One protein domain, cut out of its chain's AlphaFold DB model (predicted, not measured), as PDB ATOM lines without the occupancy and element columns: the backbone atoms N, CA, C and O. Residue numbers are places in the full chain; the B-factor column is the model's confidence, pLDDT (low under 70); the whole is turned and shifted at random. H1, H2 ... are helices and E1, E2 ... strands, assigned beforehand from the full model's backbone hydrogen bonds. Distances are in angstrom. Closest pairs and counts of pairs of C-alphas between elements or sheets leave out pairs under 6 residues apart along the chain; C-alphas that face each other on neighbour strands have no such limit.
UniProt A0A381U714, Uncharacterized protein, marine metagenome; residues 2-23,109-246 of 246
ATOM      1  N   TRP A   2     168.821 121.775 188.391       91.19
ATOM      2  CA  TRP A   2     167.714 122.731 188.575       91.19
ATOM      3  C   TRP A   2     168.143 124.210 188.588       91.19
ATOM      4  O   TRP A   2     167.562 125.003 187.863       91.19
ATOM      5  N   TYR A   3     169.219 124.573 189.303       91.25
ATOM      6  CA  TYR A   3     169.734 125.955 189.317       91.25
ATOM      7  C   TYR A   3     170.017 126.510 187.909       91.25
ATOM      8  O   TYR A   3     169.637 127.628 187.604       91.25
ATOM      9  N   LYS A   4     170.592 125.701 187.004       91.88
ATOM     10  CA  LYS A   4     170.819 126.118 185.607       91.88
ATOM     11  C   LYS A   4     169.508 126.450 184.889       91.88
ATOM     12  O   LYS A   4     169.466 127.398 184.123       91.88
ATOM     13  N   GLU A   5     168.455 125.677 185.151       92.12
ATOM     14  CA  GLU A   5     167.122 125.922 184.592       92.12
ATOM     15  C   GLU A   5     166.484 127.187 185.188       92.12
ATOM     16  O   GLU A   5     165.843 127.946 184.470       92.12
ATOM     17  N   LEU A   6     166.705 127.458 186.480       92.12
ATOM     18  CA  LEU A   6     166.264 128.695 187.132       92.12
ATOM     19  C   LEU A   6     166.913 129.942 186.509       92.12
ATOM     20  O   LEU A   6     166.244 130.957 186.330       92.12
ATOM     21  N   CYS A   7     168.190 129.861 186.131       93.44
ATOM     22  CA  CYS A   7     168.942 130.998 185.592       93.44
ATOM     23  C   CYS A   7     168.613 131.358 184.136       93.44
ATOM     24  O   CYS A   7     169.210 132.283 183.590       93.44
ATOM     25  N   ASN A   8     167.634 130.692 183.518       91.81
ATOM     26  CA  ASN A   8     167.122 131.044 182.191       91.81
ATOM     27  C   ASN A   8     166.223 132.303 182.193       91.81
ATOM     28  O   ASN A   8     165.628 132.620 181.166       91.81
ATOM     29  N   ASN A   9     166.110 133.021 183.321       86.88
ATOM     30  CA  ASN A   9     165.397 134.301 183.456       86.88
ATOM     31  C   ASN A   9     163.953 134.277 182.925       86.88
ATOM     32  O   ASN A   9     163.478 135.229 182.302       86.88
ATOM     33  N   TYR A  10     163.235 133.181 183.177       91.94
ATOM     34  CA  TYR A  10     161.831 133.084 182.803       91.94
ATOM     35  C   TYR A  10     160.993 134.174 183.484       91.94
ATOM     36  O   TYR A  10     161.196 134.509 184.652       91.94
ATOM     37  N   LYS A  11     159.990 134.696 182.772       93.00
ATOM     38  CA  LYS A  11     159.022 135.636 183.351       93.00
ATOM     39  C   LYS A  11     158.185 134.922 184.409       93.00
ATOM     40  O   LYS A  11     157.648 133.850 184.134       93.00
ATOM     41  N   ILE A  12     158.024 135.518 185.589       92.69
ATOM     42  CA  ILE A  12     157.164 134.949 186.632       92.69
ATOM     43  C   ILE A  12     155.709 134.934 186.136       92.69
ATOM     44  O   ILE A  12     155.234 135.887 185.510       92.69
ATOM     45  N   TYR A  13     155.034 133.807 186.348       89.44
ATOM     46  CA  TYR A  13     153.625 133.611 186.024       89.44
ATOM     47  C   TYR A  13     152.741 133.763 187.256       89.44
ATOM     48  O   TYR A  13     151.796 134.542 187.228       89.44
ATOM     49  N   GLU A  14     153.077 133.032 188.320       86.69
ATOM     50  CA  GLU A  14     152.378 133.065 189.602       86.69
ATOM     51  C   GLU A  14     153.344 133.612 190.649       86.69
ATOM     52  O   GLU A  14     154.286 132.924 191.051       86.69
ATOM     53  N   ASP A  15     153.127 134.858 191.059       86.69
ATOM     54  CA  ASP A  15     153.930 135.560 192.061       86.69
ATOM     55  C   ASP A  15     153.169 135.849 193.359       86.69
ATOM     56  O   ASP A  15     153.791 136.282 194.323       86.69
ATOM     57  N   THR A  16     151.860 135.589 193.425       88.00
ATOM     58  CA  THR A  16     151.013 135.859 194.604       88.00
ATOM     59  C   THR A  16     150.515 134.596 195.312       88.00
ATOM     60  O   THR A  16     149.574 134.666 196.106       88.00
ATOM     61  N   ARG A  17     151.091 133.420 195.034       88.25
ATOM     62  CA  ARG A  17     150.657 132.150 195.645       88.25
ATOM     63  C   ARG A  17     151.289 131.957 197.027       88.25
ATOM     64  O   ARG A  17     152.239 131.195 197.209       88.25
ATOM     65  N   PHE A  18     150.740 132.701 197.982       89.88
ATOM     66  CA  PHE A  18     151.054 132.668 199.408       89.88
ATOM     67  C   PHE A  18     149.926 131.927 200.131       89.88
ATOM     68  O   PHE A  18     148.779 132.375 200.114       89.88
ATOM     69  N   THR A  19     150.242 130.800 200.767       88.31
ATOM     70  CA  THR A  19     149.259 129.957 201.469       88.31
ATOM     71  C   THR A  19     149.586 129.891 202.957       88.31
ATOM     72  O   THR A  19     150.761 129.785 203.302       88.31
ATOM     73  N   ASP A  20     148.568 129.957 203.822       87.75
ATOM     74  CA  ASP A  20     148.660 129.867 205.293       87.75
ATOM     75  C   ASP A  20     149.570 130.919 205.964       87.75
ATOM     76  O   ASP A  20     150.236 130.659 206.972       87.75
ATOM     77  N   TRP A  21     149.608 132.132 205.405       89.69
ATOM     78  CA  TRP A  21     150.324 133.267 205.990       89.69
ATOM     79  C   TRP A  21     149.461 134.014 207.022       89.69
ATOM     80  O   TRP A  21     148.279 134.254 206.774       89.69
ATOM     81  N   PRO A  22     150.017 134.427 208.180       87.25
ATOM     82  CA  PRO A  22     149.266 135.191 209.176       87.25
ATOM     83  C   PRO A  22     148.653 136.474 208.605       87.25
ATOM     84  O   PRO A  22     149.326 137.229 207.908       87.25
ATOM     85  N   GLY A  23     147.389 136.734 208.944       80.81
ATOM     86  CA  GLY A  23     146.647 137.914 208.482       80.81
ATOM     87  C   GLY A  23     146.052 137.784 207.078       80.81
ATOM     88  O   GLY A  23     145.359 138.694 206.635       80.81
ATOM     89  N   VAL A 109     155.268 129.593 199.989       93.38
ATOM     90  CA  VAL A 109     155.296 130.441 198.792       93.38
ATOM     91  C   VAL A 109     155.559 129.542 197.607       93.38
ATOM     92  O   VAL A 109     156.540 128.801 197.622       93.38
ATOM     93  N   VAL A 110     154.714 129.619 196.589       93.06
ATOM     94  CA  VAL A 110     154.918 128.917 195.322       93.06
ATOM     95  C   VAL A 110     155.223 129.948 194.245       93.06
ATOM     96  O   VAL A 110     154.524 130.951 194.126       93.06
ATOM     97  N   VAL A 111     156.270 129.686 193.464       94.00
ATOM     98  CA  VAL A 111     156.654 130.506 192.317       94.00
ATOM     99  C   VAL A 111     156.623 129.639 191.073       94.00
ATOM    100  O   VAL A 111     157.352 128.647 190.967       94.00
ATOM    101  N   THR A 112     155.787 130.046 190.122       92.56
ATOM    102  CA  THR A 112     155.647 129.393 188.819       92.56
ATOM    103  C   THR A 112     156.082 130.353 187.725       92.56
ATOM    104  O   THR A 112     155.755 131.539 187.772       92.56
ATOM    105  N   PHE A 113     156.783 129.855 186.709       93.12
ATOM    106  CA  PHE A 113     157.270 130.667 185.594       93.12
ATOM    107  C   PHE A 113     156.454 130.464 184.297       93.12
ATOM    108  O   PHE A 113     155.836 129.420 184.060       93.12
ATOM    109  N   LYS A 114     156.449 131.466 183.412       90.56
ATOM    110  CA  LYS A 114     155.872 131.367 182.062       90.56
ATOM    111  C   LYS A 114     156.856 130.682 181.124       90.56
ATOM    112  O   LYS A 114     158.044 130.983 181.159       90.56
ATOM    113  N   ASN A 115     156.344 129.804 180.260       88.44
ATOM    114  CA  ASN A 115     157.096 129.163 179.172       88.44
ATOM    115  C   ASN A 115     158.409 128.483 179.610       88.44
ATOM    116  O   ASN A 115     159.334 128.349 178.812       88.44
ATOM    117  N   ARG A 116     158.505 128.053 180.876       91.38
ATOM    118  CA  ARG A 116     159.680 127.329 181.368       91.38
ATOM    119  C   ARG A 116     159.775 125.935 180.764       91.38
ATOM    120  O   ARG A 116     158.754 125.267 180.565       91.38
ATOM    121  N   SER A 117     160.999 125.475 180.530       91.12
ATOM    122  CA  SER A 117     161.225 124.132 180.000       91.12
ATOM    123  C   SER A 117     160.914 123.072 181.052       91.12
ATOM    124  O   SER A 117     161.149 123.254 182.249       91.12
ATOM    125  N   ARG A 118     160.417 121.921 180.595       90.50
ATOM    126  CA  ARG A 118     160.259 120.723 181.424       90.50
ATOM    127  C   ARG A 118     161.350 119.731 181.085       90.50
ATOM    128  O   ARG A 118     161.529 119.347 179.932       90.50
ATOM    129  N   ARG A 119     162.089 119.308 182.100       90.81
ATOM    130  CA  ARG A 119     163.209 118.378 181.983       90.81
ATOM    131  C   ARG A 119     162.820 117.059 182.623       90.81
ATOM    132  O   ARG A 119     162.261 117.042 183.714       90.81
ATOM    133  N   LYS A 120     163.112 115.944 181.955       91.06
ATOM    134  CA  LYS A 120     162.846 114.610 182.505       91.06
ATOM    135  C   LYS A 120     163.679 114.393 183.771       91.06
ATOM    136  O   LYS A 120     164.890 114.635 183.765       91.06
ATOM    137  N   LEU A 121     163.041 113.925 184.839       88.75
ATOM    138  CA  LEU A 121     163.727 113.475 186.045       88.75
ATOM    139  C   LEU A 121     164.422 112.145 185.752       88.75
ATOM    140  O   LEU A 121     163.804 111.189 185.283       88.75
ATOM    141  N   LYS A 122     165.731 112.110 186.008       85.44
ATOM    142  CA  LYS A 122     166.559 110.905 185.870       85.44
ATOM    143  C   LYS A 122     166.825 110.223 187.212       85.44
ATOM    144  O   LYS A 122     167.067 109.025 187.236       85.44
ATOM    145  N   ASP A 123     166.767 110.981 188.305       82.75
ATOM    146  CA  ASP A 123     167.065 110.508 189.651       82.75
ATOM    147  C   ASP A 123     165.903 110.813 190.604       82.75
ATOM    148  O   ASP A 123     165.440 111.951 190.690       82.75
ATOM    149  N   TYR A 124     165.463 109.783 191.324       86.62
ATOM    150  CA  TYR A 124     164.383 109.837 192.308       86.62
ATOM    151  C   TYR A 124     164.893 109.712 193.757       86.62
ATOM    152  O   TYR A 124     164.099 109.750 194.696       86.62
ATOM    153  N   ASN A 125     166.208 109.582 193.971       86.19
ATOM    154  CA  ASN A 125     166.811 109.435 195.302       86.19
ATOM    155  C   ASN A 125     166.589 110.653 196.203       86.19
ATOM    156  O   ASN A 125     166.523 110.513 197.420       86.19
ATOM    157  N   ASN A 126     166.479 111.837 195.599       88.19
ATOM    158  CA  ASN A 126     166.416 113.103 196.327       88.19
ATOM    159  C   ASN A 126     164.997 113.466 196.787       88.19
ATOM    160  O   ASN A 126     164.816 114.482 197.456       88.19
ATOM    161  N   PHE A 127     163.987 112.656 196.447       90.94
ATOM    162  CA  PHE A 127     162.644 112.844 196.983       90.94
ATOM    163  C   PHE A 127     162.637 112.559 198.483       90.94
ATOM    164  O   PHE A 127     163.010 111.483 198.953       90.94
ATOM    165  N   THR A 128     162.172 113.540 199.239       90.75
ATOM    166  CA  THR A 128     161.999 113.436 200.682       90.75
ATOM    167  C   THR A 128     160.682 114.064 201.078       90.75
ATOM    168  O   THR A 128     160.174 114.938 200.393       90.75
ATOM    169  N   PHE A 129     160.139 113.643 202.213       90.31
ATOM    170  CA  PHE A 129     159.044 114.322 202.910       90.31
ATOM    171  C   PHE A 129     159.470 114.809 204.300       90.31
ATOM    172  O   PHE A 129     158.633 115.097 205.160       90.31
ATOM    173  N   LYS A 130     160.786 114.871 204.541       91.62
ATOM    174  CA  LYS A 130     161.398 115.383 205.770       91.62
ATOM    175  C   LYS A 130     161.568 116.906 205.692       91.62
ATOM    176  O   LYS A 130     162.688 117.403 205.615       91.62
ATOM    177  N   TRP A 131     160.455 117.635 205.691       90.94
ATOM    178  CA  TRP A 131     160.456 119.086 205.484       90.94
ATOM    179  C   TRP A 131     161.286 119.852 206.503       90.94
ATOM    180  O   TRP A 131     161.278 119.500 207.681       90.94
ATOM    181  N   GLN A 132     161.954 120.908 206.047       93.88
ATOM    182  CA  GLN A 132     162.693 121.848 206.878       93.88
ATOM    183  C   GLN A 132     162.209 123.276 206.623       93.88
ATOM    184  O   GLN A 132     161.821 123.645 205.514       93.88
ATOM    185  N   PHE A 133     162.256 124.085 207.670       94.94
ATOM    186  CA  PHE A 133     161.919 125.494 207.627       94.94
ATOM    187  C   PHE A 133     162.872 126.266 206.706       94.94
ATOM    188  O   PHE A 133     164.098 126.162 206.821       94.94
ATOM    189  N   GLY A 134     162.290 127.072 205.819       95.06
ATOM    190  CA  GLY A 134     162.997 127.914 204.859       95.06
ATOM    191  C   GLY A 134     163.686 127.135 203.739       95.06
ATOM    192  O   GLY A 134     164.528 127.694 203.042       95.06
ATOM    193  N   GLU A 135     163.384 125.848 203.578       96.19
ATOM    194  CA  GLU A 135     163.925 125.043 202.487       96.19
ATOM    195  C   GLU A 135     163.106 125.254 201.205       96.19
ATOM    196  O   GLU A 135     161.880 125.423 201.234       96.19
ATOM    197  N   VAL A 136     163.818 125.281 200.081       95.75
ATOM    198  CA  VAL A 136     163.279 125.458 198.735       95.75
ATOM    199  C   VAL A 136     163.236 124.097 198.062       95.75
ATOM    200  O   VAL A 136     164.248 123.396 197.988       95.75
ATOM    201  N   TYR A 137     162.068 123.749 197.542       95.31
ATOM    202  CA  TYR A 137     161.807 122.486 196.875       95.31
ATOM    203  C   TYR A 137     161.396 122.721 195.429       95.31
ATOM    204  O   TYR A 137     160.671 123.672 195.136       95.31
ATOM    205  N   ILE A 138     161.792 121.813 194.537       94.44
ATOM    206  CA  ILE A 138     161.238 121.753 193.179       94.44
ATOM    207  C   ILE A 138     159.726 121.561 193.288       94.44
ATOM    208  O   ILE A 138     159.278 120.637 193.972       94.44
ATOM    209  N   ASN A 139     158.949 122.412 192.618       91.31
ATOM    210  CA  ASN A 139     157.497 122.284 192.632       91.31
ATOM    211  C   ASN A 139     157.027 121.122 191.735       91.31
ATOM    212  O   ASN A 139     157.679 120.766 190.748       91.31
ATOM    213  N   TYR A 140     155.876 120.536 192.065       87.31
ATOM    214  CA  TYR A 140     155.255 119.513 191.227       87.31
ATOM    215  C   TYR A 140     154.769 120.137 189.912       87.31
ATOM    216  O   TYR A 140     154.105 121.169 189.918       87.31
ATOM    217  N   CYS A 141     155.122 119.532 188.774       82.19
ATOM    218  CA  CYS A 141     154.933 120.140 187.451       82.19
ATOM    219  C   CYS A 141     153.891 119.440 186.557       82.19
ATOM    220  O   CYS A 141     153.881 119.688 185.346       82.19
ATOM    221  N   HIS A 142     153.059 118.553 187.107       79.06
ATOM    222  CA  HIS A 142     151.956 117.914 186.377       79.06
ATOM    223  C   HIS A 142     150.605 118.442 186.866       79.06
ATOM    224  O   HIS A 142     150.526 119.048 187.931       79.06
ATOM    225  N   VAL A 143     149.560 118.215 186.068       74.38
ATOM    226  CA  VAL A 143     148.173 118.335 186.539       74.38
ATOM    227  C   VAL A 143     147.886 117.172 187.489       74.38
ATOM    228  O   VAL A 143     148.419 116.078 187.297       74.38
ATOM    229  N   GLY A 144     147.094 117.450 188.521       75.00
ATOM    230  CA  GLY A 144     146.711 116.505 189.564       75.00
ATOM    231  C   GLY A 144     147.600 116.547 190.801       75.00
ATOM    232  O   GLY A 144     148.397 117.470 191.004       75.00
ATOM    233  N   LYS A 145     147.442 115.541 191.661       79.81
ATOM    234  CA  LYS A 145     148.128 115.461 192.957       79.81
ATOM    235  C   LYS A 145     149.425 114.667 192.879       79.81
ATOM    236  O   LYS A 145     149.568 113.726 192.102       79.81
ATOM    237  N   ASN A 146     150.389 115.041 193.718       84.69
ATOM    238  CA  ASN A 146     151.588 114.230 193.898       84.69
ATOM    239  C   ASN A 146     151.286 113.007 194.786       84.69
ATOM    240  O   ASN A 146     150.370 113.020 195.608       84.69
ATOM    241  N   MET A 147     152.123 111.977 194.674       85.88
ATOM    242  CA  MET A 147     151.963 110.701 195.386       85.88
ATOM    243  C   MET A 147     151.880 110.830 196.913       85.88
ATOM    244  O   MET A 147     151.208 110.035 197.567       85.88
ATOM    245  N   LEU A 148     152.559 111.818 197.504       87.00
ATOM    246  CA  LEU A 148     152.498 112.025 198.950       87.00
ATOM    247  C   LEU A 148     151.139 112.582 199.382       87.00
ATOM    248  O   LEU A 148     150.667 112.220 200.457       87.00
ATOM    249  N   ASP A 149     150.545 113.468 198.591       83.69
ATOM    250  CA  ASP A 149     149.258 114.073 198.921       83.69
ATOM    251  C   ASP A 149     148.108 113.090 198.658       83.69
ATOM    252  O   ASP A 149     147.280 112.925 199.547       83.69
ATOM    253  N   ILE A 150     148.167 112.294 197.579       84.94
ATOM    254  CA  ILE A 150     147.252 111.147 197.365       84.94
ATOM    255  C   ILE A 150     147.269 110.204 198.579       84.94
ATOM    256  O   ILE A 150     146.223 109.821 199.103       84.94
ATOM    257  N   PHE A 151     148.463 109.862 199.077       86.50
ATOM    258  CA  PHE A 151     148.612 109.004 200.253       86.50
ATOM    259  C   PHE A 151     148.016 109.619 201.532       86.50
ATOM    260  O   PHE A 151     147.414 108.898 202.324       86.50
ATOM    261  N   LYS A 152     148.204 110.924 201.771       84.62
ATOM    262  CA  LYS A 152     147.686 111.590 202.981       84.62
ATOM    263  C   LYS A 152     146.175 111.766 202.952       84.62
ATOM    264  O   LYS A 152     145.550 111.662 204.001       84.62
ATOM    265  N   ASP A 153     145.637 112.075 201.778       81.00
ATOM    266  CA  ASP A 153     144.222 112.383 201.598       81.00
ATOM    267  C   ASP A 153     143.370 111.118 201.460       81.00
ATOM    268  O   ASP A 153     142.148 111.205 201.514       81.00
ATOM    269  N   ASN A 154     144.010 109.952 201.292       79.06
ATOM    270  CA  ASN A 154     143.350 108.702 200.918       79.06
ATOM    271  C   ASN A 154     142.415 108.911 199.712       79.06
ATOM    272  O   ASN A 154     141.287 108.425 199.698       79.06
ATOM    273  N   ASP A 155     142.896 109.691 198.738       77.75
ATOM    274  CA  ASP A 155     142.115 110.181 197.604       77.75
ATOM    275  C   ASP A 155     141.704 109.009 196.688       77.75
ATOM    276  O   ASP A 155     142.587 108.332 196.147       77.75
ATOM    277  N   PRO A 156     140.393 108.738 196.522       75.31
ATOM    278  CA  PRO A 156     139.912 107.653 195.674       75.31
ATOM    279  C   PRO A 156     139.757 108.057 194.199       75.31
ATOM    280  O   PRO A 156     139.527 107.184 193.363       75.31
ATOM    281  N   TYR A 157     139.839 109.350 193.876       72.31
ATOM    282  CA  TYR A 157     139.522 109.884 192.550       72.31
ATOM    283  C   TYR A 157     140.765 110.037 191.673       72.31
ATOM    284  O   TYR A 157     140.704 109.828 190.461       72.31
ATOM    285  N   THR A 158     141.897 110.395 192.279       70.50
ATOM    286  CA  THR A 158     143.117 110.711 191.533       70.50
ATOM    287  C   THR A 158     143.935 109.455 191.223       70.50
ATOM    288  O   THR A 158     144.202 108.622 192.089       70.50
ATOM    289  N   THR A 159     144.403 109.337 189.978       69.19
ATOM    290  CA  THR A 159     145.342 108.270 189.595       69.19
ATOM    291  C   THR A 159     146.736 108.555 190.160       69.19
ATOM    292  O   THR A 159     147.190 109.695 190.186       69.19
ATOM    293  N   ASP A 160     147.451 107.512 190.581       69.19
ATOM    294  CA  ASP A 160     148.831 107.610 191.062       69.19
ATOM    295  C   ASP A 160     149.759 108.156 189.950       69.19
ATOM    296  O   ASP A 160     150.178 107.415 189.056       69.19
ATOM    297  N   VAL A 161     150.105 109.452 189.989       73.69
ATOM    298  CA  VAL A 161     151.022 110.083 189.020       73.69
ATOM    299  C   VAL A 161     152.345 110.470 189.695       73.69
ATOM    300  O   VAL A 161     152.477 111.540 190.294       73.69
ATOM    301  N   PRO A 162     153.390 109.628 189.585       82.31
ATOM    302  CA  PRO A 162     154.737 110.006 189.989       82.31
ATOM    303  C   PRO A 162     155.246 111.213 189.199       82.31
ATOM    304  O   PRO A 162     154.997 111.358 187.999       82.31
ATOM    305  N   GLN A 163     156.048 112.054 189.849       87.38
ATOM    306  CA  GLN A 163     156.663 113.191 189.188       87.38
ATOM    307  C   GLN A 163     157.758 112.722 188.214       87.38
ATOM    308  O   GLN A 163     158.855 112.371 188.627       87.38
ATOM    309  N   LYS A 164     157.485 112.752 186.904       87.94
ATOM    310  CA  LYS A 164     158.434 112.348 185.844       87.94
ATOM    311  C   LYS A 164     159.289 113.487 185.284       87.94
ATOM    312  O   LYS A 164     160.309 113.231 184.645       87.94
ATOM    313  N   TYR A 165     158.884 114.734 185.502       90.44
ATOM    314  CA  TYR A 165     159.555 115.929 184.996       90.44
ATOM    315  C   TYR A 165     159.813 116.938 186.123       90.44
ATOM    316  O   TYR A 165     159.228 116.856 187.202       90.44
ATOM    317  N   TYR A 166     160.697 117.894 185.877       93.12
ATOM    318  CA  TYR A 166     160.879 119.082 186.703       93.12
ATOM    319  C   TYR A 166     161.009 120.323 185.820       93.12
ATOM    320  O   TYR A 166     161.312 120.224 184.630       93.12
ATOM    321  N   SER A 167     160.790 121.488 186.411       93.44
ATOM    322  CA  SER A 167     160.927 122.802 185.782       93.44
ATOM    323  C   SER A 167     161.700 123.747 186.713       93.44
ATOM    324  O   SER A 167     162.152 123.329 187.781       93.44
ATOM    325  N   SER A 168     161.844 125.018 186.331       94.12
ATOM    326  CA  SER A 168     162.371 126.065 187.215       94.12
ATOM    327  C   SER A 168     161.430 126.428 188.371       94.12
ATOM    328  O   SER A 168     161.834 127.179 189.252       94.12
ATOM    329  N   ASP A 169     160.193 125.920 188.389       94.56
ATOM    330  CA  ASP A 169     159.223 126.236 189.441       94.56
ATOM    331  C   ASP A 169     159.682 125.694 190.791       94.56
ATOM    332  O   ASP A 169     160.254 124.600 190.896       94.56
ATOM    333  N   PHE A 170     159.372 126.439 191.843       95.12
ATOM    334  CA  PHE A 170     159.727 126.045 193.196       95.12
ATOM    335  C   PHE A 170     158.677 126.452 194.212       95.12
ATOM    336  O   PHE A 170     157.837 127.322 193.987       95.12
ATOM    337  N   MET A 171     158.763 125.803 195.363       94.44
ATOM    338  CA  MET A 171     158.030 126.165 196.557       94.44
ATOM    339  C   MET A 171     159.002 126.337 197.718       94.44
ATOM    340  O   MET A 171     159.922 125.542 197.899       94.44
ATOM    341  N   ILE A 172     158.749 127.340 198.544       95.00
ATOM    342  CA  ILE A 172     159.427 127.557 199.815       95.00
ATOM    343  C   ILE A 172     158.484 127.133 200.938       95.00
ATOM    344  O   ILE A 172     157.328 127.564 200.963       95.00
ATOM    345  N   LYS A 173     158.969 126.316 201.879       93.81
ATOM    346  CA  LYS A 173     158.184 125.911 203.055       93.81
ATOM    347  C   LYS A 173     158.681 126.589 204.323       93.81
ATOM    348  O   LYS A 173     159.837 126.441 204.698       93.81
ATOM    349  N   PHE A 174     157.774 127.239 205.044       93.50
ATOM    350  CA  PHE A 174     158.026 127.830 206.363       93.50
ATOM    351  C   PHE A 174     157.371 127.020 207.491       93.50
ATOM    352  O   PHE A 174     157.144 127.513 208.594       93.50
ATOM    353  N   GLY A 175     157.062 125.749 207.228       87.88
ATOM    354  CA  GLY A 175     156.518 124.839 208.226       87.88
ATOM    355  C   GLY A 175     157.509 124.343 209.256       87.88
ATOM    356  O   GLY A 175     158.721 124.499 209.128       87.88
ATOM    357  N   LYS A 176     156.955 123.717 210.300       86.94
ATOM    358  CA  LYS A 176     157.750 123.026 211.314       86.94
ATOM    359  C   LYS A 176     158.598 121.945 210.650       86.94
ATOM    360  O   LYS A 176     158.128 121.232 209.761       86.94
ATOM    361  N   ASN A 177     159.823 121.796 211.141       91.00
ATOM    362  CA  ASN A 177     160.708 120.734 210.693       91.00
ATOM    363  C   ASN A 177     160.069 119.374 210.995       91.00
ATOM    364  O   ASN A 177     159.598 119.124 212.106       91.00
ATOM    365  N   VAL A 178     160.094 118.473 210.019       89.06
ATOM    366  CA  VAL A 178     159.715 117.080 210.231       89.06
ATOM    367  C   VAL A 178     160.883 116.386 210.920       89.06
ATOM    368  O   VAL A 178     161.972 116.245 210.353       89.06
ATOM    369  N   ASN A 179     160.661 115.965 212.164       91.69
ATOM    370  CA  ASN A 179     161.659 115.229 212.932       91.69
ATOM    371  C   ASN A 179     161.848 113.798 212.389       91.69
ATOM    372  O   ASN A 179     161.062 113.295 211.581       91.69
ATOM    373  N   TRP A 180     162.927 113.146 212.823       90.31
ATOM    374  CA  TRP A 180     163.289 111.814 212.339       90.31
ATOM    375  C   TRP A 180     162.235 110.749 212.677       90.31
ATOM    376  O   TRP A 180     161.918 109.939 211.814       90.31
ATOM    377  N   LEU A 181     161.634 110.791 213.869       90.88
ATOM    378  CA  LEU A 181     160.611 109.825 214.290       90.88
ATOM    379  C   LEU A 181     159.372 109.876 213.386       90.88
ATOM    380  O   LEU A 181     158.973 108.859 212.821       90.88
ATOM    381  N   VAL A 182     158.812 111.072 213.173       89.25
ATOM    382  CA  VAL A 182     157.657 111.289 212.286       89.25
ATOM    383  C   VAL A 182     157.992 110.875 210.855       89.25
ATOM    384  O   VAL A 182     157.176 110.242 210.184       89.25
ATOM    385  N   HIS A 183     159.200 111.198 210.382       90.81
ATOM    386  CA  HIS A 183     159.655 110.777 209.062       90.81
ATOM    387  C   HIS A 183     159.712 109.246 208.939       90.81
ATOM    388  O   HIS A 183     159.187 108.693 207.974       90.81
ATOM    389  N   THR A 184     160.303 108.555 209.912       90.81
ATOM    390  CA  THR A 184     160.451 107.094 209.904       90.81
ATOM    391  C   THR A 184     159.100 106.385 209.973       90.81
ATOM    392  O   THR A 184     158.843 105.497 209.157       90.81
ATOM    393  N   LEU A 185     158.201 106.821 210.862       92.50
ATOM    394  CA  LEU A 185     156.846 106.268 210.971       92.50
ATOM    395  C   LEU A 185     156.064 106.438 209.664       92.50
ATOM    396  O   LEU A 185     155.519 105.470 209.132       92.50
ATOM    397  N   ARG A 186     156.083 107.640 209.080       91.06
ATOM    398  CA  ARG A 186     155.415 107.898 207.797       91.06
ATOM    399  C   ARG A 186     156.029 107.085 206.658       91.06
ATOM    400  O   ARG A 186     155.302 106.572 205.812       91.06
ATOM    401  N   LYS A 187     157.354 106.906 206.646       90.94
ATOM    402  CA  LYS A 187     158.038 106.052 205.662       90.94
ATOM    403  C   LYS A 187     157.541 104.611 205.732       90.94
ATOM    404  O   LYS A 187     157.346 103.993 204.688       90.94
ATOM    405  N   LEU A 188     157.335 104.085 206.940       91.62
ATOM    406  CA  LEU A 188     156.793 102.744 207.139       91.62
ATOM    407  C   LEU A 188     155.353 102.644 206.618       91.62
ATOM    408  O   LEU A 188     155.054 101.734 205.850       91.62
ATOM    409  N   GLN A 189     154.497 103.612 206.953       91.94
ATOM    410  CA  GLN A 189     153.109 103.651 206.475       91.94
ATOM    411  C   GLN A 189     153.027 103.695 204.941       91.94
ATOM    412  O   GLN A 189     152.289 102.912 204.344       91.94
ATOM    413  N   ILE A 190     153.837 104.540 204.293       90.56
ATOM    414  CA  ILE A 190     153.892 104.627 202.827       90.56
ATOM    415  C   ILE A 190     154.351 103.296 202.220       90.56
ATOM    416  O   ILE A 190     153.766 102.826 201.248       90.56
ATOM    417  N   LYS A 191     155.382 102.653 202.790       88.94
ATOM    418  CA  LYS A 191     155.844 101.340 202.313       88.94
ATOM    419  C   LYS A 191     154.744 100.282 202.393       88.94
ATOM    420  O   LYS A 191     154.611  99.491 201.464       88.94
ATOM    421  N   LEU A 192     153.959 100.271 203.471       90.31
ATOM    422  CA  LEU A 192     152.828  99.353 203.621       90.31
ATOM    423  C   LEU A 192     151.724  99.641 202.596       90.31
ATOM    424  O   LEU A 192     151.213  98.709 201.979       90.31
ATOM    425  N   TRP A 193     151.392 100.914 202.377       87.62
ATOM    426  CA  TRP A 193     150.407 101.337 201.378       87.62
ATOM    427  C   TRP A 193     150.816 100.931 199.956       87.62
ATOM    428  O   TRP A 193     150.034 100.314 199.238       87.62
ATOM    429  N   LEU A 194     152.075 101.169 199.585       85.81
ATOM    430  CA  LEU A 194     152.613 100.752 198.290       85.81
ATOM    431  C   LEU A 194     152.661  99.233 198.129       85.81
ATOM    432  O   LEU A 194     152.341  98.732 197.054       85.81
ATOM    433  N   LYS A 195     153.006  98.492 199.194       86.62
ATOM    434  CA  LYS A 195     153.004  97.024 199.175       86.62
ATOM    435  C   LYS A 195     151.609  96.477 198.864       86.62
ATOM    436  O   LYS A 195     151.505  95.551 198.070       86.62
ATOM    437  N   LYS A 196     150.551  97.072 199.431       86.81
ATOM    438  CA  LYS A 196     149.157  96.703 199.118       86.81
ATOM    439  C   LYS A 196     148.791  96.961 197.653       86.81
ATOM    440  O   LYS A 196     148.018  96.201 197.090       86.81
ATOM    441  N   LYS A 197     149.369  98.000 197.040       81.88
ATOM    442  CA  LYS A 197     149.173  98.352 195.623       81.88
ATOM    443  C   LYS A 197     150.114  97.618 194.652       81.88
ATOM    444  O   LYS A 197     150.010  97.823 193.451       81.88
ATOM    445  N   GLY A 198     151.066  96.818 195.142       81.19
ATOM    446  CA  GLY A 198     152.089  96.184 194.299       81.19
ATOM    447  C   GLY A 198     153.098  97.163 193.674       81.19
ATOM    448  O   GLY A 198     153.746  96.829 192.686       81.19
ATOM    449  N   LEU A 199     153.249  98.371 194.231       78.75
ATOM    450  CA  LEU A 199     154.094  99.435 193.676       78.75
ATOM    451  C   LEU A 199     155.436  99.581 194.430       78.75
ATOM    452  O   LEU A 199     155.490  99.412 195.650       78.75
ATOM    453  N   PRO A 200     156.547  99.947 193.757       75.25
ATOM    454  CA  PRO A 200     157.855 100.060 194.406       75.25
ATOM    455  C   PRO A 200     158.112 101.414 195.097       75.25
ATOM    456  O   PRO A 200     157.947 102.475 194.508       75.25
ATOM    457  N   PHE A 201     158.703 101.366 196.298       71.88
ATOM    458  CA  PHE A 201     159.455 102.433 196.997       71.88
ATOM    459  C   PHE A 201     159.789 103.709 196.194       71.88
ATOM    460  O   PHE A 201     159.232 104.799 196.301       71.88
ATOM    461  N   LYS A 202     160.852 103.510 195.417       66.94
ATOM    462  CA  LYS A 202     161.820 104.511 194.975       66.94
ATOM    463  C   LYS A 202     161.395 105.253 193.710       66.94
ATOM    464  O   LYS A 202     161.896 106.334 193.445       66.94
ATOM    465  N   GLN A 203     160.480 104.677 192.938       69.19
ATOM    466  CA  GLN A 203     160.060 105.205 191.635       69.19
ATOM    467  C   GLN A 203     158.798 106.074 191.737       69.19
ATOM    468  O   GLN A 203     158.401 106.711 190.767       69.19
ATOM    469  N   ASN A 204     158.195 106.154 192.926       71.19
ATOM    470  CA  ASN A 204     156.921 106.829 193.148       71.19
ATOM    471  C   ASN A 204     157.052 108.254 193.715       71.19
ATOM    472  O   ASN A 204     156.081 108.798 194.214       71.19
ATOM    473  N   SER A 205     158.226 108.894 193.628       80.44
ATOM    474  CA  SER A 205     158.362 110.349 193.858       80.44
ATOM    475  C   SER A 205     157.734 110.870 195.169       80.44
ATOM    476  O   SER A 205     157.065 111.902 195.177       80.44
ATOM    477  N   PHE A 206     157.895 110.151 196.287       86.06
ATOM    478  CA  PHE A 206     157.244 110.530 197.546       86.06
ATOM    479  C   PHE A 206     157.862 111.783 198.164       86.06
ATOM    480  O   PHE A 206     158.957 111.754 198.728       86.06
ATOM    481  N   GLY A 207     157.095 112.867 198.128       88.81
ATOM    482  CA  GLY A 207     157.490 114.161 198.651       88.81
ATOM    483  C   GLY A 207     158.056 115.052 197.555       88.81
ATOM    484  O   GLY A 207     157.439 115.203 196.510       88.81
ATOM    485  N   MET A 208     159.179 115.711 197.821       91.56
ATOM    486  CA  MET A 208     159.721 116.775 196.980       91.56
ATOM    487  C   MET A 208     161.245 116.767 197.052       91.56
ATOM    488  O   MET A 208     161.824 116.213 197.988       91.56
ATOM    489  N   ILE A 209     161.886 117.394 196.070       93.38
ATOM    490  CA  ILE A 209     163.345 117.464 195.968       93.38
ATOM    491  C   ILE A 209     163.818 118.813 196.530       93.38
ATOM    492  O   ILE A 209     163.479 119.840 195.933       93.38
ATOM    493  N   PRO A 210     164.575 118.849 197.643       95.12
ATOM    494  CA  PRO A 210     165.176 120.075 198.148       95.12
ATOM    495  C   PRO A 210     166.316 120.517 197.229       95.12
ATOM    496  O   PRO A 210     167.102 119.696 196.754       95.12
ATOM    497  N   VAL A 211     166.399 121.817 196.958       94.56
ATOM    498  CA  VAL A 211     167.368 122.388 196.004       94.56
ATOM    499  C   VAL A 211     168.092 123.623 196.516       94.56
ATOM    500  O   VAL A 211     169.160 123.945 196.002       94.56
ATOM    501  N   ALA A 212     167.537 124.311 197.511       94.75
ATOM    502  CA  ALA A 212     168.165 125.462 198.143       94.75
ATOM    503  C   ALA A 212     167.571 125.694 199.537       94.75
ATOM    504  O   ALA A 212     166.610 125.041 199.944       94.75
ATOM    505  N   LYS A 213     168.130 126.657 200.266       94.94
ATOM    506  CA  LYS A 213     167.620 127.110 201.559       94.94
ATOM    507  C   LYS A 213     167.746 128.624 201.645       94.94
ATOM    508  O   LYS A 213     168.698 129.191 201.114       94.94
ATOM    509  N   ILE A 214     166.800 129.271 202.318       93.38
ATOM    510  CA  ILE A 214     166.879 130.706 202.588       93.38
ATOM    511  C   ILE A 214     168.145 130.999 203.390       93.38
ATOM    512  O   ILE A 214     168.407 130.380 204.427       93.38
ATOM    513  N   ASN A 215     168.900 131.995 202.932       94.31
ATOM    514  CA  ASN A 215     170.045 132.517 203.655       94.31
ATOM    515  C   ASN A 215     169.580 133.452 204.784       94.31
ATOM    516  O   ASN A 215     169.559 134.669 204.630       94.31
ATOM    517  N   LEU A 216     169.210 132.877 205.932       92.56
ATOM    518  CA  LEU A 216     168.738 133.650 207.088       92.56
ATOM    519  C   LEU A 216     169.782 134.645 207.613       92.56
ATOM    520  O   LEU A 216     169.399 135.688 208.134       92.56
ATOM    521  N   ILE A 217     171.076 134.340 207.482       93.38
ATOM    522  CA  ILE A 217     172.163 135.236 207.899       93.38
ATOM    523  C   ILE A 217     172.214 136.441 206.960       93.38
ATOM    524  O   ILE A 217     172.118 137.574 207.419       93.38
ATOM    525  N   GLY A 218     172.273 136.195 205.649       92.06
ATOM    526  CA  GLY A 218     172.278 137.250 204.632       92.06
ATOM    527  C   GLY A 218     171.006 138.102 204.634       92.06
ATOM    528  O   GLY A 218     171.054 139.274 204.284       92.06
ATOM    529  N   SER A 219     169.875 137.546 205.076       90.62
ATOM    530  CA  SER A 219     168.629 138.297 205.271       90.62
ATOM    531  C   SER A 219     168.540 139.032 206.617       90.62
ATOM    532  O   SER A 219     167.538 139.697 206.862       90.62
ATOM    533  N   GLY A 220     169.516 138.883 207.521       93.56
ATOM    534  CA  GLY A 220     169.457 139.461 208.871       93.56
ATOM    535  C   GLY A 220     168.345 138.872 209.752       93.56
ATOM    536  O   GLY A 220     167.883 139.517 210.689       93.56
ATOM    537  N   LEU A 221     167.877 137.656 209.454       93.44
ATOM    538  CA  LEU A 221     166.766 136.979 210.140       93.44
ATOM    539  C   LEU A 221     167.222 135.805 211.022       93.44
ATOM    540  O   LEU A 221     166.401 135.200 211.707       93.44
ATOM    541  N   ASN A 222     168.514 135.478 211.028       92.88
ATOM    542  CA  ASN A 222     169.098 134.350 211.763       92.88
ATOM    543  C   ASN A 222     168.886 134.401 213.287       92.88
ATOM    544  O   ASN A 222     168.836 133.354 213.920       92.88
ATOM    545  N   HIS A 223     168.737 135.593 213.870       92.25
ATOM    546  CA  HIS A 223     168.491 135.783 215.305       92.25
ATOM    547  C   HIS A 223     167.010 135.641 215.701       92.25
ATOM    548  O   HIS A 223     166.660 135.757 216.875       92.25
ATOM    549  N   ARG A 224     166.104 135.440 214.733       93.25
ATOM    550  CA  ARG A 224     164.656 135.396 214.971       93.25
ATOM    551  C   ARG A 224     164.156 133.960 215.051       93.25
ATOM    552  O   ARG A 224     164.588 133.082 214.311       93.25
ATOM    553  N   SER A 225     163.156 133.736 215.900       94.00
ATOM    554  CA  SER A 225     162.407 132.477 215.895       94.00
ATOM    555  C   SER A 225     161.652 132.293 214.572       94.00
ATOM    556  O   SER A 225     161.243 133.270 213.940       94.00
ATOM    557  N   HIS A 226     161.375 131.044 214.179       93.69
ATOM    558  CA  HIS A 226     160.588 130.736 212.973       93.69
ATOM    559  C   HIS A 226     159.242 131.483 212.932       93.69
ATOM    560  O   HIS A 226     158.851 132.006 211.890       93.69
ATOM    561  N   LYS A 227     158.559 131.605 214.080       92.25
ATOM    562  CA  LYS A 227     157.298 132.355 214.205       92.25
ATOM    563  C   LYS A 227     157.485 133.840 213.877       92.25
ATOM    564  O   LYS A 227     156.681 134.411 213.145       92.25
ATOM    565  N   ASN A 228     158.551 134.454 214.390       93.25
ATOM    566  CA  ASN A 228     158.848 135.863 214.134       93.25
ATOM    567  C   ASN A 228     159.291 136.099 212.687       93.25
ATOM    568  O   ASN A 228     158.945 137.132 212.122       93.25
ATOM    569  N   ILE A 229     159.999 135.147 212.071       94.75
ATOM    570  CA  ILE A 229     160.342 135.194 210.643       94.75
ATOM    571  C   ILE A 229     159.069 135.191 209.794       94.75
ATOM    572  O   ILE A 229     158.899 136.086 208.972       94.75
ATOM    573  N   ILE A 230     158.141 134.257 210.040       93.88
ATOM    574  CA  ILE A 230     156.856 134.204 209.323       93.88
ATOM    575  C   ILE A 230     156.085 135.518 209.495       93.88
ATOM    576  O   ILE A 230     155.634 136.087 208.510       93.88
ATOM    577  N   LYS A 231     155.980 136.048 210.722       92.94
ATOM    578  CA  LYS A 231     155.318 137.341 210.977       92.94
ATOM    579  C   LYS A 231     156.009 138.510 210.263       92.94
ATOM    580  O   LYS A 231     155.349 139.442 209.827       92.94
ATOM    581  N   THR A 232     157.337 138.479 210.159       93.56
ATOM    582  CA  THR A 232     158.101 139.520 209.454       93.56
ATOM    583  C   THR A 232     157.836 139.456 207.950       93.56
ATOM    584  O   THR A 232     157.696 140.487 207.308       93.56
ATOM    585  N   LEU A 233     157.740 138.249 207.389       92.81
ATOM    586  CA  LEU A 233     157.519 138.038 205.961       92.81
ATOM    587  C   LEU A 233     156.038 138.144 205.547       92.81
ATOM    588  O   LEU A 233     155.766 138.383 204.375       92.81
ATOM    589  N   SER A 234     155.080 138.036 206.477       92.31
ATOM    590  CA  SER A 234     153.636 138.065 206.172       92.31
ATOM    591  C   SER A 234     153.115 139.417 205.679       92.31
ATOM    592  O   SER A 234     152.004 139.485 205.156       92.31
ATOM    593  N   VAL A 235     153.904 140.485 205.840       92.06
ATOM    594  CA  VAL A 235     153.605 141.812 205.273       92.06
ATOM    595  C   VAL A 235     153.696 141.818 203.745       92.06
ATOM    596  O   VAL A 235     153.127 142.691 203.098       92.06
ATOM    597  N   TYR A 236     154.394 140.837 203.165       91.75
ATOM    598  CA  TYR A 236     154.500 140.655 201.726       91.75
ATOM    599  C   TYR A 236     153.466 139.638 201.240       91.75
ATOM    600  O   TYR A 236     153.175 138.641 201.897       91.75
ATOM    601  N   ASN A 237     152.934 139.879 200.047       88.88
ATOM    602  CA  ASN A 237     151.954 139.012 199.387       88.88
ATOM    603  C   ASN A 237     152.308 138.734 197.917       88.88
ATOM    604  O   ASN A 237     151.487 138.201 197.167       88.88
ATOM    605  N   LYS A 238     153.517 139.126 197.497       92.19
ATOM    606  CA  LYS A 238     153.980 139.028 196.118       92.19
ATOM    607  C   LYS A 238     155.492 138.826 196.046       92.19
ATOM    608  O   LYS A 238     156.243 139.492 196.757       92.19
ATOM    609  N   ILE A 239     155.939 137.961 195.141       93.38
ATOM    610  CA  ILE A 239     157.342 137.860 194.730       93.38
ATOM    611  C   ILE A 239     157.608 138.858 193.602       93.38
ATOM    612  O   ILE A 239     157.071 138.735 192.508       93.38
ATOM    613  N   GLY A 240     158.443 139.863 193.872       92.12
ATOM    614  CA  GLY A 240     158.764 140.895 192.883       92.12
ATOM    615  C   GLY A 240     159.670 140.385 191.764       92.12
ATOM    616  O   GLY A 240     159.376 140.571 190.586       92.12
ATOM    617  N   THR A 241     160.782 139.742 192.125       91.94
ATOM    618  CA  THR A 241     161.781 139.242 191.174       91.94
ATOM    619  C   THR A 241     162.452 137.971 191.692       91.94
ATOM    620  O   THR A 241     162.469 137.701 192.893       91.94
ATOM    621  N   VAL A 242     163.013 137.188 190.767       92.56
ATOM    622  CA  VAL A 242     163.916 136.068 191.057       92.56
ATOM    623  C   VAL A 242     165.143 136.246 190.176       92.56
ATOM    624  O   VAL A 242     165.009 136.400 188.964       92.56
ATOM    625  N   GLN A 243     166.329 136.258 190.783       90.81
ATOM    626  CA  GLN A 243     167.593 136.481 190.084       90.81
ATOM    627  C   GLN A 243     168.629 135.448 190.531       90.81
ATOM    628  O   GLN A 243     168.762 135.163 191.722       90.81
ATOM    629  N   CYS A 244     169.376 134.900 189.573       88.94
ATOM    630  CA  CYS A 244     170.577 134.128 189.866       88.94
ATOM    631  C   CYS A 244     171.755 135.087 190.036       88.94
ATOM    632  O   CYS A 244     172.241 135.642 189.051       88.94
ATOM    633  N   LEU A 245     172.208 135.271 191.276       83.00
ATOM    634  CA  LEU A 245     173.445 135.997 191.558       83.00
ATOM    635  C   LEU A 245     174.637 135.161 191.067       83.00
ATOM    636  O   LEU A 245     174.632 133.937 191.238       83.00
ATOM    637  N   LYS A 246     175.595 135.823 190.412       62.31
ATOM    638  CA  LYS A 246     176.875 135.242 189.992       62.31
ATOM    639  C   LYS A 246     177.896 135.343 191.114       62.31
ATOM    640  O   LYS A 246     177.841 136.360 191.839       62.31
TER     641      LYS A 246
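This is residues 2 to 23 and 109 to 246 of the 246 residues of an uncharacterized protein of marine metagenome (UniProt A0A381U714). Long loops surround a strongly twisted five-strand sheet, with little regular structure; H3 and H4 lie toward opposite ends. The printed part has 160 residues, under half in four named helices and five strands, class mixed. It is compact, radius of gyration of the C-alphas 16.8 A, spanning 47 by 36 by 29 A.

Look across the antiparallel sheet: E1, residues 12 to 19, E2, 109 to 113, E4, 170 to 173, E3, 135 to 138, E5, 210 to 213. N 172 and O 109, 2.8 A apart, and each helix O i to N i+4 pair are within hydrogen-bond range. H1, residues 2 to 6, only grazes the sheet; H2, 147 to 153, H3, 180 to 196, and H4, 226 to 233, are not on it. E4, H3 and E5 make a split strand-helix-strand unit with E3 between, crossover right-handed.

From C-alpha 180 at (163.289, 111.814, 212.339), H3 runs 24.6 A to C-alpha 196 at (149.157, 96.703, 199.118).

Across the cut, residues 24 to 108, C-alphas 23 and 109 are 15.0 A apart. pLDDT is under 70 at 159, 160, 202, 203 and 246.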